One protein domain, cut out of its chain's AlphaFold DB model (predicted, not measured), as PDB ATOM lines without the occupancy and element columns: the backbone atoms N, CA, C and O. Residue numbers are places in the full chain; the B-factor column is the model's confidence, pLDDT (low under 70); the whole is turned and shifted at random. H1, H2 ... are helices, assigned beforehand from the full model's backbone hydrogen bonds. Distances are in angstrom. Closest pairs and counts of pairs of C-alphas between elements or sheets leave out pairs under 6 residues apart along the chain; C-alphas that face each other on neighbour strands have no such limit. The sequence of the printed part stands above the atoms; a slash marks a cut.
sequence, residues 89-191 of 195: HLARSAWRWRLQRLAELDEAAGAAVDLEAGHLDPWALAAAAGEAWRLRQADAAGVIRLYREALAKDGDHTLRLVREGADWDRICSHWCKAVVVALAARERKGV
ATOM      1  N   HIS A  89     158.110 207.275 151.348       94.50
ATOM      2  CA  HIS A  89     159.111 208.312 151.135       94.50
ATOM      3  C   HIS A  89     160.451 207.917 151.763       94.50
ATOM      4  O   HIS A  89     161.460 207.902 151.067       94.50
ATOM      5  N   LEU A  90     160.441 207.485 153.027       96.00
ATOM      6  CA  LEU A  90     161.623 207.015 153.746       96.00
ATOM      7  C   LEU A  90     162.305 205.843 153.034       96.00
ATOM      8  O   LEU A  90     163.515 205.874 152.840       96.00
ATOM      9  N   ALA A  91     161.539 204.835 152.611       94.69
ATOM     10  CA  ALA A  91     162.081 203.689 151.887       94.69
ATOM     11  C   ALA A  91     162.748 204.108 150.568       94.69
ATOM     12  O   ALA A  91     163.827 203.622 150.240       94.69
ATOM     13  N   ARG A  92     162.138 205.045 149.829       95.75
ATOM     14  CA  ARG A  92     162.706 205.570 148.581       95.75
ATOM     15  C   ARG A  92     163.992 206.359 148.826       95.75
ATOM     16  O   ARG A  92     164.959 206.154 148.101       95.75
ATOM     17  N   SER A  93     164.016 207.232 149.831       96.88
ATOM     18  CA  SER A  93     165.218 207.993 150.186       96.88
ATOM     19  C   SER A  93     166.349 207.070 150.635       96.88
ATOM     20  O   SER A  93     167.457 207.187 150.126       96.88
ATOM     21  N   ALA A  94     166.057 206.091 151.495       97.75
ATOM     22  CA  ALA A  94     167.040 205.112 151.950       97.75
ATOM     23  C   ALA A  94     167.595 204.262 150.792       97.75
ATOM     24  O   ALA A  94     168.789 203.983 150.750       97.75
ATOM     25  N   TRP A  95     166.752 203.890 149.823       96.38
ATOM     26  CA  TRP A  95     167.200 203.174 148.627       96.38
ATOM     27  C   TRP A  95     168.134 204.016 147.750       96.38
ATOM     28  O   TRP A  95     169.208 203.550 147.381       96.38
ATOM     29  N   ARG A  96     167.763 205.269 147.457       96.69
ATOM     30  CA  ARG A  96     168.600 206.198 146.673       96.69
ATOM     31  C   ARG A  96     169.946 206.439 147.333       96.69
ATOM     32  O   ARG A  96     170.975 206.329 146.676       96.69
ATOM     33  N   TRP A  97     169.918 206.704 148.636       98.06
ATOM     34  CA  TRP A  97     171.122 206.842 149.439       98.06
ATOM     35  C   TRP A  97     172.001 205.592 149.355       98.06
ATOM     36  O   TRP A  97     173.187 205.726 149.088       98.06
ATOM     37  N   ARG A  98     171.439 204.381 149.509       97.81
ATOM     38  CA  ARG A  98     172.206 203.124 149.412       97.81
ATOM     39  C   ARG A  98     172.957 203.024 148.087       97.81
ATOM     40  O   ARG A  98     174.119 202.638 148.096       97.81
ATOM     41  N   LEU A  99     172.297 203.323 146.969       96.19
ATOM     42  CA  LEU A  99     172.917 203.228 145.645       96.19
ATOM     43  C   LEU A  99     174.087 204.204 145.496       96.19
ATOM     44  O   LEU A  99     175.167 203.786 145.097       96.19
ATOM     45  N   GLN A 100     173.891 205.471 145.866       97.50
ATOM     46  CA  GLN A 100     174.959 206.471 145.765       97.50
ATOM     47  C   GLN A 100     176.084 206.216 146.766       97.50
ATOM     48  O   GLN A 100     177.252 206.330 146.422       97.50
ATOM     49  N   ARG A 101     175.758 205.771 147.983       98.06
ATOM     50  CA  ARG A 101     176.772 205.408 148.975       98.06
ATOM     51  C   ARG A 101     177.626 204.228 148.512       98.06
ATOM     52  O   ARG A 101     178.818 204.216 148.774       98.06
ATOM     53  N   LEU A 102     177.033 203.245 147.832       97.94
ATOM     54  CA  LEU A 102     177.797 202.152 147.229       97.94
ATOM     55  C   LEU A 102     178.734 202.655 146.125       97.94
ATOM     56  O   LEU A 102     179.874 202.214 146.099       97.94
ATOM     57  N   ALA A 103     178.287 203.593 145.285       96.69
ATOM     58  CA  ALA A 103     179.145 204.208 144.273       96.69
ATOM     59  C   ALA A 103     180.331 204.961 144.905       96.69
ATOM     60  O   ALA A 103     181.468 204.697 144.532       96.69
ATOM     61  N   GLU A 104     180.094 205.792 145.931       97.88
ATOM     62  CA  GLU A 104     181.178 206.469 146.668       97.88
ATOM     63  C   GLU A 104     182.175 205.478 147.290       97.88
ATOM     64  O   GLU A 104     183.372 205.740 147.336       97.88
ATOM     65  N   LEU A 105     181.690 204.343 147.808       97.88
ATOM     66  CA  LEU A 105     182.546 203.320 148.411       97.88
ATOM     67  C   LEU A 105     183.361 202.557 147.364       97.88
ATOM     68  O   LEU A 105     184.509 202.218 147.638       97.88
ATOM     69  N   ASP A 106     182.791 202.297 146.189       97.19
ATOM     70  CA  ASP A 106     183.515 201.687 145.074       97.19
ATOM     71  C   ASP A 106     184.595 202.658 144.541       97.19
ATOM     72  O   ASP A 106     185.729 202.237 144.308       97.19
ATOM     73  N   GLU A 107     184.304 203.964 144.449       96.25
ATOM     74  CA  GLU A 107     185.294 205.005 144.120       96.25
ATOM     75  C   GLU A 107     186.405 205.103 145.176       96.25
ATOM     76  O   GLU A 107     187.585 205.120 144.833       96.25
ATOM     77  N   ALA A 108     186.050 205.106 146.466       96.44
ATOM     78  CA  ALA A 108     187.022 205.137 147.558       96.44
ATOM     79  C   ALA A 108     187.909 203.881 147.590       96.44
ATOM     80  O   ALA A 108     189.106 203.976 147.853       96.44
ATOM     81  N   ALA A 109     187.341 202.706 147.297       96.38
ATOM     82  CA  ALA A 109     188.101 201.467 147.175       96.38
ATOM     83  C   ALA A 109     189.077 201.515 145.990       96.38
ATOM     84  O   ALA A 109     190.208 201.056 146.125       96.38
ATOM     85  N   GLY A 110     188.663 202.099 144.859       95.00
ATOM     86  CA  GLY A 110     189.541 202.349 143.716       95.00
ATOM     87  C   GLY A 110     190.674 203.317 144.055       95.00
ATOM     88  O   GLY A 110     191.828 203.025 143.776       95.00
ATOM     89  N   ALA A 111     190.377 204.426 144.734       94.94
ATOM     90  CA  ALA A 111     191.389 205.401 145.149       94.94
ATOM     91  C   ALA A 111     192.416 204.828 146.146       94.94
ATOM     92  O   ALA A 111     193.558 205.274 146.180       94.94
ATOM     93  N   ALA A 112     192.028 203.827 146.942       97.00
ATOM     94  CA  ALA A 112     192.934 203.119 147.846       97.00
ATOM     95  C   ALA A 112     193.899 202.160 147.119       97.00
ATOM     96  O   ALA A 112     194.831 201.644 147.741       97.00
ATOM     97  N   VAL A 113     193.674 201.891 145.830       96.31
ATOM     98  CA  VAL A 113     194.480 200.988 145.002       96.31
ATOM     99  C   VAL A 113     194.798 201.673 143.674       96.31
ATOM    100  O   VAL A 113     194.068 201.528 142.696       96.31
ATOM    101  N   ASP A 114     195.928 202.369 143.609       90.81
ATOM    102  CA  ASP A 114     196.446 202.915 142.354       90.81
ATOM    103  C   ASP A 114     197.632 202.064 141.892       90.81
ATOM    104  O   ASP A 114     198.773 202.227 142.331       90.81
ATOM    105  N   LEU A 115     197.340 201.103 141.013       86.94
ATOM    106  CA  LEU A 115     198.340 200.175 140.485       86.94
ATOM    107  C   LEU A 115     199.347 200.864 139.558       86.94
ATOM    108  O   LEU A 115     200.483 200.403 139.470       86.94
ATOM    109  N   GLU A 116     198.953 201.947 138.885       88.56
ATOM    110  CA  GLU A 116     199.842 202.696 137.992       88.56
ATOM    111  C   GLU A 116     200.870 203.492 138.802       88.56
ATOM    112  O   GLU A 116     202.051 203.516 138.453       88.56
ATOM    113  N   ALA A 117     200.447 204.064 139.932       91.00
ATOM    114  CA  ALA A 117     201.326 204.749 140.877       91.00
ATOM    115  C   ALA A 117     202.036 203.806 141.869       91.00
ATOM    116  O   ALA A 117     202.860 204.258 142.667       91.00
ATOM    117  N   GLY A 118     201.714 202.506 141.864       95.19
ATOM    118  CA  GLY A 118     202.214 201.544 142.851       95.19
ATOM    119  C   GLY A 118     201.751 201.839 144.285       95.19
ATOM    120  O   GLY A 118     202.427 201.460 145.242       95.19
ATOM    121  N   HIS A 119     200.624 202.535 144.446       95.31
ATOM    122  CA  HIS A 119     200.054 202.902 145.734       95.31
ATOM    123  C   HIS A 119     198.993 201.889 146.178       95.31
ATOM    124  O   HIS A 119     198.070 201.543 145.439       95.31
ATOM    125  N   LEU A 120     199.110 201.448 147.427       97.19
ATOM    126  CA  LEU A 120     198.120 200.627 148.103       97.19
ATOM    127  C   LEU A 120     197.960 201.142 149.532       97.19
ATOM    128  O   LEU A 120     198.922 201.120 150.302       97.19
ATOM    129  N   ASP A 121     196.741 201.532 149.893       97.56
ATOM    130  CA  ASP A 121     196.317 201.737 151.276       97.56
ATOM    131  C   ASP A 121     195.380 200.586 151.692       97.56
ATOM    132  O   ASP A 121     194.169 200.620 151.434       97.56
ATOM    133  N   PRO A 122     195.910 199.539 152.356       97.06
ATOM    134  CA  PRO A 122     195.110 198.390 152.764       97.06
ATOM    135  C   PRO A 122     193.991 198.751 153.748       97.06
ATOM    136  O   PRO A 122     192.965 198.070 153.781       97.06
ATOM    137  N   TRP A 123     194.170 199.798 154.559       97.75
ATOM    138  CA  TRP A 123     193.205 200.181 155.587       97.75
ATOM    139  C   TRP A 123     192.032 200.940 154.986       97.75
ATOM    140  O   TRP A 123     190.883 200.624 155.304       97.75
ATOM    141  N   ALA A 124     192.306 201.883 154.084       97.44
ATOM    142  CA  ALA A 124     191.263 202.575 153.333       97.44
ATOM    143  C   ALA A 124     190.445 201.585 152.489       97.44
ATOM    144  O   ALA A 124     189.210 201.604 152.540       97.44
ATOM    145  N   LEU A 125     191.119 200.652 151.805       97.56
ATOM    146  CA  LEU A 125     190.460 199.601 151.033       97.56
ATOM    147  C   LEU A 125     189.567 198.720 151.919       97.56
ATOM    148  O   LEU A 125     188.398 198.497 151.597       97.56
ATOM    149  N   ALA A 126     190.089 198.232 153.050       97.94
ATOM    150  CA  ALA A 126     189.333 197.381 153.966       97.94
ATOM    151  C   ALA A 126     188.121 198.110 154.571       97.94
ATOM    152  O   ALA A 126     187.045 197.517 154.689       97.94
ATOM    153  N   ALA A 127     188.265 199.392 154.917       97.88
ATOM    154  CA  ALA A 127     187.172 200.207 155.437       97.88
ATOM    155  C   ALA A 127     186.055 200.384 154.395       97.88
ATOM    156  O   ALA A 127     184.886 200.118 154.698       97.88
ATOM    157  N   ALA A 128     186.410 200.757 153.160       97.75
ATOM    158  CA  ALA A 128     185.454 200.930 152.069       97.75
ATOM    159  C   ALA A 128     184.736 199.610 151.731       97.75
ATOM    160  O   ALA A 128     183.503 199.550 151.699       97.75
ATOM    161  N   ALA A 129     185.496 198.521 151.574       97.69
ATOM    162  CA  ALA A 129     184.954 197.198 151.278       97.69
ATOM    163  C   ALA A 129     184.045 196.669 152.401       97.69
ATOM    164  O   ALA A 129     182.986 196.096 152.128       97.69
ATOM    165  N   GLY A 130     184.421 196.887 153.666       98.06
ATOM    166  CA  GLY A 130     183.631 196.481 154.827       98.06
ATOM    167  C   GLY A 130     182.280 197.195 154.899       98.06
ATOM    168  O   GLY A 130     181.241 196.554 155.102       98.06
ATOM    169  N   GLU A 131     182.258 198.512 154.676       98.06
ATOM    170  CA  GLU A 131     181.008 199.275 154.638       98.06
ATOM    171  C   GLU A 131     180.141 198.882 153.429       98.06
ATOM    172  O   GLU A 131     178.930 198.676 153.580       98.06
ATOM    173  N   ALA A 132     180.751 198.688 152.254       98.19
ATOM    174  CA  ALA A 132     180.049 198.257 151.047       98.19
ATOM    175  C   ALA A 132     179.406 196.878 151.240       98.19
ATOM    176  O   ALA A 132     178.234 196.680 150.907       98.19
ATOM    177  N   TRP A 133     180.131 195.934 151.846       98.19
ATOM    178  CA  TRP A 133     179.600 194.619 152.196       98.19
ATOM    179  C   TRP A 133     178.407 194.734 153.153       98.19
ATOM    180  O   TRP A 133     177.352 194.152 152.882       98.19
ATOM    181  N   ARG A 134     178.515 195.552 154.211       98.06
ATOM    182  CA  ARG A 134     177.413 195.796 155.163       98.06
ATOM    183  C   ARG A 134     176.158 196.315 154.456       98.06
ATOM    184  O   ARG A 134     175.056 195.848 154.744       98.06
ATOM    185  N   LEU A 135     176.309 197.254 153.521       97.75
ATOM    186  CA  LEU A 135     175.196 197.802 152.738       97.75
ATOM    187  C   LEU A 135     174.606 196.788 151.754       97.75
ATOM    188  O   LEU A 135     173.385 196.744 151.590       97.75
ATOM    189  N   ARG A 136     175.443 195.967 151.110       97.25
ATOM    190  CA  ARG A 136     174.998 194.934 150.161       97.25
ATOM    191  C   ARG A 136     174.165 193.853 150.852       97.25
ATOM    192  O   ARG A 136     173.123 193.484 150.312       97.25
ATOM    193  N   GLN A 137     174.566 193.437 152.055       97.81
ATOM    194  CA  GLN A 137     173.878 192.404 152.838       97.81
ATOM    195  C   GLN A 137     172.649 192.900 153.608       97.81
ATOM    196  O   GLN A 137     171.868 192.096 154.115       97.81
ATOM    197  N   ALA A 138     172.452 194.215 153.714       97.06
ATOM    198  CA  ALA A 138     171.301 194.763 154.410       97.06
ATOM    199  C   ALA A 138     169.993 194.467 153.654       97.06
ATOM    200  O   ALA A 138     169.834 194.807 152.473       97.06
ATOM    201  N   ASP A 139     169.026 193.896 154.376       95.75
ATOM    202  CA  ASP A 139     167.636 193.811 153.937       95.75
ATOM    203  C   ASP A 139     166.962 195.198 153.956       95.75
ATOM    204  O   ASP A 139     167.561 196.213 154.323       95.75
ATOM    205  N   ALA A 140     165.692 195.276 153.554       93.12
ATOM    206  CA  ALA A 140     164.991 196.559 153.464       93.12
ATOM    207  C   ALA A 140     164.935 197.315 154.809       93.12
ATOM    208  O   ALA A 140     165.090 198.538 154.839       93.12
ATOM    209  N   ALA A 141     164.731 196.603 155.922       95.12
ATOM    210  CA  ALA A 141     164.698 197.207 157.251       95.12
ATOM    211  C   ALA A 141     166.096 197.669 157.690       95.12
ATOM    212  O   ALA A 141     166.249 198.771 158.226       95.12
ATOM    213  N   GLY A 142     167.116 196.861 157.401       97.62
ATOM    214  CA  GLY A 142     168.523 197.165 157.591       97.62
ATOM    215  C   GLY A 142     168.913 198.448 156.875       97.62
ATOM    216  O   GLY A 142     169.396 199.364 157.528       97.62
ATOM    217  N   VAL A 143     168.611 198.581 155.582       97.94
ATOM    218  CA  VAL A 143     168.922 199.792 154.799       97.94
ATOM    219  C   VAL A 143     168.289 201.043 155.408       97.94
ATOM    220  O   VAL A 143     168.957 202.065 155.524       97.94
ATOM    221  N   ILE A 144     167.029 200.972 155.852       98.06
ATOM    222  CA  ILE A 144     166.363 202.108 156.515       98.06
ATOM    223  C   ILE A 144     167.074 202.487 157.817       98.06
ATOM    224  O   ILE A 144     167.218 203.673 158.114       98.06
ATOM    225  N   ARG A 145     167.514 201.500 158.604       98.19
ATOM    226  CA  ARG A 145     168.280 201.747 159.829       98.19
ATOM    227  C   ARG A 145     169.623 202.408 159.516       98.19
ATOM    228  O   ARG A 145     169.916 203.442 160.104       98.19
ATOM    229  N   LEU A 146     170.375 201.876 158.552       98.25
ATOM    230  CA  LEU A 146     171.672 202.430 158.150       98.25
ATOM    231  C   LEU A 146     171.543 203.855 157.597       98.25
ATOM    232  O   LEU A 146     172.351 204.717 157.923       98.25
ATOM    233  N   TYR A 147     170.486 204.128 156.834       98.44
ATOM    234  CA  TYR A 147     170.172 205.469 156.348       98.44
ATOM    235  C   TYR A 147     169.911 206.459 157.494       98.44
ATOM    236  O   TYR A 147     170.366 207.597 157.449       98.44
ATOM    237  N   ARG A 148     169.196 206.036 158.546       98.25
ATOM    238  CA  ARG A 148     168.958 206.872 159.735       98.25
ATOM    239  C   ARG A 148     170.233 207.117 160.538       98.25
ATOM    240  O   ARG A 148     170.431 208.234 160.999       98.25
ATOM    241  N   GLU A 149     171.078 206.098 160.691       98.38
ATOM    242  CA  GLU A 149     172.409 206.240 161.302       98.38
ATOM    243  C   GLU A 149     173.252 207.261 160.522       98.38
ATOM    244  O   GLU A 149     173.843 208.155 161.122       98.38
ATOM    245  N   ALA A 150     173.249 207.178 159.188       98.19
ATOM    246  CA  ALA A 150     173.957 208.116 158.320       98.19
ATOM    247  C   ALA A 150     173.411 209.548 158.437       98.19
ATOM    248  O   ALA A 150     174.193 210.469 158.631       98.19
ATOM    249  N   LEU A 151     172.084 209.731 158.425       98.19
ATOM    250  CA  LEU A 151     171.452 211.038 158.650       98.19
ATOM    251  C   LEU A 151     171.829 211.658 160.000       98.19
ATOM    252  O   LEU A 151     171.995 212.870 160.085       98.19
ATOM    253  N   ALA A 152     171.921 210.844 161.054       98.12
ATOM    254  CA  ALA A 152     172.294 211.316 162.383       98.12
ATOM    255  C   ALA A 152     173.779 211.693 162.469       98.12
ATOM    256  O   ALA A 152     174.134 212.603 163.212       98.12
ATOM    257  N   LYS A 153     174.638 210.988 161.723       98.06
ATOM    258  CA  LYS A 153     176.081 211.236 161.681       98.06
ATOM    259  C   LYS A 153     176.435 212.449 160.817       98.06
ATOM    260  O   LYS A 153     177.232 213.273 161.243       98.06
ATOM    261  N   ASP A 154     175.870 212.525 159.616       98.31
ATOM    262  CA  ASP A 154     176.114 213.579 158.631       98.31
ATOM    263  C   ASP A 154     174.880 213.732 157.727       98.31
ATOM    264  O   ASP A 154     174.715 213.059 156.698       98.31
ATOM    265  N   GLY A 155     173.962 214.593 158.164       97.88
ATOM    266  CA  GLY A 155     172.696 214.830 157.482       97.88
ATOM    267  C   GLY A 155     172.874 215.440 156.094       97.88
ATOM    268  O   GLY A 155     172.202 215.014 155.154       97.88
ATOM    269  N   ASP A 156     173.798 216.387 155.944       98.44
ATOM    270  CA  ASP A 156     173.982 217.136 154.700       98.44
ATOM    271  C   ASP A 156     174.564 216.255 153.596       98.44
ATOM    272  O   ASP A 156     173.999 216.201 152.495       98.44
ATOM    273  N   HIS A 157     175.618 215.489 153.904       98.19
ATOM    274  CA  HIS A 157     176.186 214.511 152.972       98.19
ATOM    275  C   HIS A 157     175.154 213.452 152.588       98.19
ATOM    276  O   HIS A 157     174.926 213.171 151.410       98.19
ATOM    277  N   THR A 158     174.436 212.919 153.578       98.31
ATOM    278  CA  THR A 158     173.408 211.899 153.349       98.31
ATOM    279  C   THR A 158     172.278 212.419 152.452       98.31
ATOM    280  O   THR A 158     171.833 211.719 151.538       98.31
ATOM    281  N   LEU A 159     171.814 213.657 152.660       98.06
ATOM    282  CA  LEU A 159     170.783 214.285 151.828       98.06
ATOM    283  C   LEU A 159     171.294 214.675 150.435       98.06
ATOM    284  O   LEU A 159     170.502 214.698 149.489       98.06
ATOM    285  N   ARG A 160     172.586 214.983 150.276       98.06
ATOM    286  CA  ARG A 160     173.218 215.163 148.959       98.06
ATOM    287  C   ARG A 160     173.150 213.865 148.148       98.06
ATOM    288  O   ARG A 160     172.580 213.884 147.060       98.06
ATOM    289  N   LEU A 161     173.542 212.733 148.734       97.62
ATOM    290  CA  LEU A 161     173.452 211.418 148.081       97.62
ATOM    291  C   LEU A 161     172.017 211.034 147.694       97.62
ATOM    292  O   LEU A 161     171.769 210.471 146.630       97.62
ATOM    293  N   VAL A 162     171.021 211.366 148.524       97.88
ATOM    294  CA  VAL A 162     169.609 211.139 148.162       97.88
ATOM    295  C   VAL A 162     169.200 211.954 146.930       97.88
ATOM    296  O   VAL A 162     168.419 211.457 146.112       97.88
ATOM    297  N   ARG A 163     169.687 213.197 146.807       97.25
ATOM    298  CA  ARG A 163     169.403 214.084 145.668       97.25
ATOM    299  C   ARG A 163     170.070 213.577 144.391       97.25
ATOM    300  O   ARG A 163     169.364 213.389 143.405       97.25
ATOM    301  N   GLU A 164     171.355 213.239 144.447       95.19
ATOM    302  CA  GLU A 164     172.097 212.651 143.320       95.19
ATOM    303  C   GLU A 164     171.425 211.356 142.828       95.19
ATOM    304  O   GLU A 164     171.156 211.182 141.638       95.19
ATOM    305  N   GLY A 165     171.008 210.484 143.753       93.50
ATOM    306  CA  GLY A 165     170.256 209.276 143.408       93.50
ATOM    307  C   GLY A 165     168.861 209.551 142.827       93.50
ATOM    308  O   GLY A 165     168.341 208.751 142.048       93.50
ATOM    309  N   ALA A 166     168.227 210.675 143.177       92.56
ATOM    310  CA  ALA A 166     166.932 211.057 142.615       92.56
ATOM    311  C   ALA A 166     167.032 211.492 141.147       92.56
ATOM    312  O   ALA A 166     166.094 211.246 140.381       92.56
ATOM    313  N   ASP A 167     168.142 212.121 140.765       89.25
ATOM    314  CA  ASP A 167     168.403 212.497 139.378       89.25
ATOM    315  C   ASP A 167     168.701 211.259 138.524       89.25
ATOM    316  O   ASP A 167     168.123 211.116 137.444       89.25
ATOM    317  N   TRP A 168     169.450 210.289 139.061       82.94
ATOM    318  CA  TRP A 168     169.627 208.976 138.429       82.94
ATOM    319  C   TRP A 168     168.304 208.238 138.196       82.94
ATOM    320  O   TRP A 168     168.038 207.805 137.076       82.94
ATOM    321  N   ASP A 169     167.421 208.161 139.198       84.00
ATOM    322  CA  ASP A 169     166.078 207.573 139.046       84.00
ATOM    323  C   ASP A 169     165.292 208.221 137.890       84.00
ATOM    324  O   ASP A 169     164.584 207.541 137.137       84.00
ATOM    325  N   ARG A 170     165.391 209.551 137.755       84.81
ATOM    326  CA  ARG A 170     164.711 210.312 136.699       84.81
ATOM    327  C   ARG A 170     165.276 209.953 135.325       84.81
ATOM    328  O   ARG A 170     164.494 209.693 134.408       84.81
ATOM    329  N   ILE A 171     166.603 209.897 135.204       80.75
ATOM    330  CA  ILE A 171     167.316 209.529 133.976       80.75
ATOM    331  C   ILE A 171     166.972 208.089 133.579       80.75
ATOM    332  O   ILE A 171     166.488 207.860 132.470       80.75
ATOM    333  N   CYS A 172     167.117 207.124 134.489       78.81
ATOM    334  CA  CYS A 172     166.798 205.722 134.228       78.81
ATOM    335  C   CYS A 172     165.328 205.537 133.836       78.81
ATOM    336  O   CYS A 172     165.034 204.848 132.862       78.81
ATOM    337  N   SER A 173     164.388 206.195 134.528       80.00
ATOM    338  CA  SER A 173     162.973 206.116 134.154       80.00
ATOM    339  C   SER A 173     162.705 206.672 132.753       80.00
ATOM    340  O   SER A 173     161.828 206.143 132.066       80.00
ATOM    341  N   HIS A 174     163.412 207.724 132.335       83.88
ATOM    342  CA  HIS A 174     163.287 208.285 130.993       83.88
ATOM    343  C   HIS A 174     163.808 207.302 129.935       83.88
ATOM    344  O   HIS A 174     163.088 206.982 128.988       83.88
ATOM    345  N   TRP A 175     165.002 206.741 130.146       83.94
ATOM    346  CA  TRP A 175     165.603 205.760 129.240       83.94
ATOM    347  C   TRP A 175     164.799 204.463 129.145       83.94
ATOM    348  O   TRP A 175     164.519 204.006 128.040       83.94
ATOM    349  N   CYS A 176     164.341 203.897 130.266       82.00
ATOM    350  CA  CYS A 176     163.494 202.703 130.243       82.00
ATOM    351  C   CYS A 176     162.204 202.937 129.446       82.00
ATOM    352  O   CYS A 176     161.809 202.077 128.661       82.00
ATOM    353  N   LYS A 177     161.564 204.106 129.591       80.56
ATOM    354  CA  LYS A 177     160.388 204.463 128.781       80.56
ATOM    355  C   LYS A 177     160.734 204.548 127.296       80.56
ATOM    356  O   LYS A 177     159.996 203.994 126.487       80.56
ATOM    357  N   ALA A 178     161.844 205.195 126.942       83.25
ATOM    358  CA  ALA A 178     162.289 205.303 125.555       83.25
ATOM    359  C   ALA A 178     162.549 203.922 124.928       83.25
ATOM    360  O   ALA A 178     162.063 203.646 123.832       83.25
ATOM    361  N   VAL A 179     163.225 203.024 125.652       86.06
ATOM    362  CA  VAL A 179     163.481 201.644 125.212       86.06
ATOM    363  C   VAL A 179     162.177 200.869 125.025       86.06
ATOM    364  O   VAL A 179     161.981 200.259 123.979       86.06
ATOM    365  N   VAL A 180     161.250 200.927 125.989       85.88
ATOM    366  CA  VAL A 180     159.946 200.245 125.881       85.88
ATOM    367  C   VAL A 180     159.145 200.761 124.681       85.88
ATOM    368  O   VAL A 180     158.594 199.963 123.925       85.88
ATOM    369  N   VAL A 181     159.115 202.078 124.458       88.06
ATOM    370  CA  VAL A 181     158.445 202.680 123.293       88.06
ATOM    371  C   VAL A 181     159.103 202.231 121.985       88.06
ATOM    372  O   VAL A 181     158.391 201.888 121.040       88.06
ATOM    373  N   ALA A 182     160.437 202.185 121.927       85.38
ATOM    374  CA  ALA A 182     161.175 201.730 120.752       85.38
ATOM    375  C   ALA A 182     160.912 200.247 120.440       85.38
ATOM    376  O   ALA A 182     160.662 199.901 119.283       85.38
ATOM    377  N   LEU A 183     160.894 199.381 121.458       86.62
ATOM    378  CA  LEU A 183     160.567 197.959 121.308       86.62
ATOM    379  C   LEU A 183     159.125 197.766 120.816       86.62
ATOM    380  O   LEU A 183     158.913 197.087 119.814       86.62
ATOM    381  N   ALA A 184     158.153 198.457 121.417       86.19
ATOM    382  CA  ALA A 184     156.754 198.400 120.989       86.19
ATOM    383  C   ALA A 184     156.529 198.974 119.574       86.19
ATOM    384  O   ALA A 184     155.620 198.561 118.850       86.19
ATOM    385  N   ALA A 185     157.321 199.963 119.151       85.69
ATOM    386  CA  ALA A 185     157.293 200.470 117.779       85.69
ATOM    387  C   ALA A 185     157.883 199.455 116.787       85.69
ATOM    388  O   ALA A 185     157.351 199.296 115.687       85.69
ATOM    389  N   ARG A 186     158.950 198.746 117.175       85.75
ATOM    390  CA  ARG A 186     159.564 197.685 116.368       85.75
ATOM    391  C   ARG A 186     158.627 196.492 116.189       85.75
ATOM    392  O   ARG A 186     158.491 196.023 115.065       85.75
ATOM    393  N   GLU A 187     157.948 196.050 117.245       84.94
ATOM    394  CA  GLU A 187     156.946 194.976 117.162       84.94
ATOM    395  C   GLU A 187     155.806 195.341 116.207       84.94
ATOM    396  O   GLU A 187     155.468 194.555 115.326       84.94
ATOM    397  N   ARG A 188     155.279 196.569 116.289       81.81
ATOM    398  CA  ARG A 188     154.231 197.042 115.367       81.81
ATOM    399  C   ARG A 188     154.682 197.065 113.905       81.81
ATOM    400  O   ARG A 188     153.916 196.667 113.035       81.81
ATOM    401  N   LYS A 189     155.923 197.486 113.630       76.62
ATOM    402  CA  LYS A 189     156.499 197.437 112.274       76.62
ATOM    403  C   LYS A 189     156.749 196.003 111.795       76.62
ATOM    404  O   LYS A 189     156.560 195.723 110.620       76.62
ATOM    405  N   GLY A 190     157.146 195.102 112.693       72.56
ATOM    406  CA  GLY A 190     157.319 193.679 112.387       72.56
ATOM    407  C   GLY A 190     156.005 192.993 112.015       72.56
ATOM    408  O   GLY A 190     155.977 192.234 111.055       72.56
ATOM    409  N   VAL A 191     154.913 193.315 112.714       61.59
ATOM    410  CA  VAL A 191     153.564 192.819 112.390       61.59
ATOM    411  C   VAL A 191     153.056 193.401 111.067       61.59
ATOM    412  O   VAL A 191     152.481 192.671 110.272       61.59
TER     413      VAL A 191
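This is residues 89 to 191 of the 195 residues of an uncharacterized protein of Planctomycetes bacterium (UniProt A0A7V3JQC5). One long helix, H4, begins in a small helical head and runs out of it as an arm, with residues 170 to 191 sticking out free. In the head H1 is in the middle: H2 folds back beside it as a hairpin, while H3 and the first turns of H4 cross its first half. The printed part has 103 residues with four named helices, in the order H1, H2, H3, H4, and no named strand; the class is all helix. The whole is loose, with a radius of gyration of the C-alphas of 18.4 A, and spans 59 by 39 by 24 A, the arm making much of the length.

H4, the longest helix, holds residues 155 to 191 and measures 53.7 A from C-alpha 155 at (172.696, 214.830, 157.482) to C-alpha 191 at (153.564, 192.819, 112.390). H1 holds residues 89 to 111 and measures 33.0 A, beginning with C-alpha 89 at (159.111, 208.312, 151.135). H2 holds residues 122 to 137 and measures 22.1 A. H3 holds residues 140 to 153 and measures 20.1 A.

H1 is the hub, touching the three other helices. H4 touches H1 with residues 158 to 166 alone, and H1 touches H4 with residues 93 to 101 alone; the closest C-alphas, those of Trp 97 and Val 162, are 4.7 A apart, and the lines are about perpendicular at 81 degrees. H3 and H4 form a helical hairpin, opposite ways at a steep tilt of 39 degrees. They touch through residues 147 to 151 of H3 and 158 to 159 of H4, with the closest C-alphas, those of Leu 151 and Thr 158, 5.7 A apart. H3 touches residues 90 to 98 of H1, the closest C-alphas being those of Ala 94 and Tyr 147 at 5.4 A; at 72 degrees the two are only just about perpendicular. H1 and H2 form the other helical hairpin, at a shallow tilt of 27 degrees, opposite ways, with the closest C-alphas, those of Ala 109 and Leu 125, 4.9 A apart. Helix packing is mostly crossed, this being the one shallow tilt of four. H2 and H3 are close but not clearly touching, with the C-alphas of Leu 135 and Val 143 at 6.9 A. H2 and H4 are apart. In H1, H2, H3 and H4 every O i to N i+4 pair is within hydrogen-bond range.

The C-alphas farthest apart, those of Trp 123 and Val 191, are 59.1 A apart. Without residues 170 to 191 the body spans 44 by 24 by 21 A. The printed part has no cut. The links H2 to H3 and H3 to H4 are tight; the link H1 to H2 is short, and in it residues 113 to 114 pair antiparallel with residues 119 to 120. The mean pLDDT of the printed part is 93.2, and residue 191 alone is under 70.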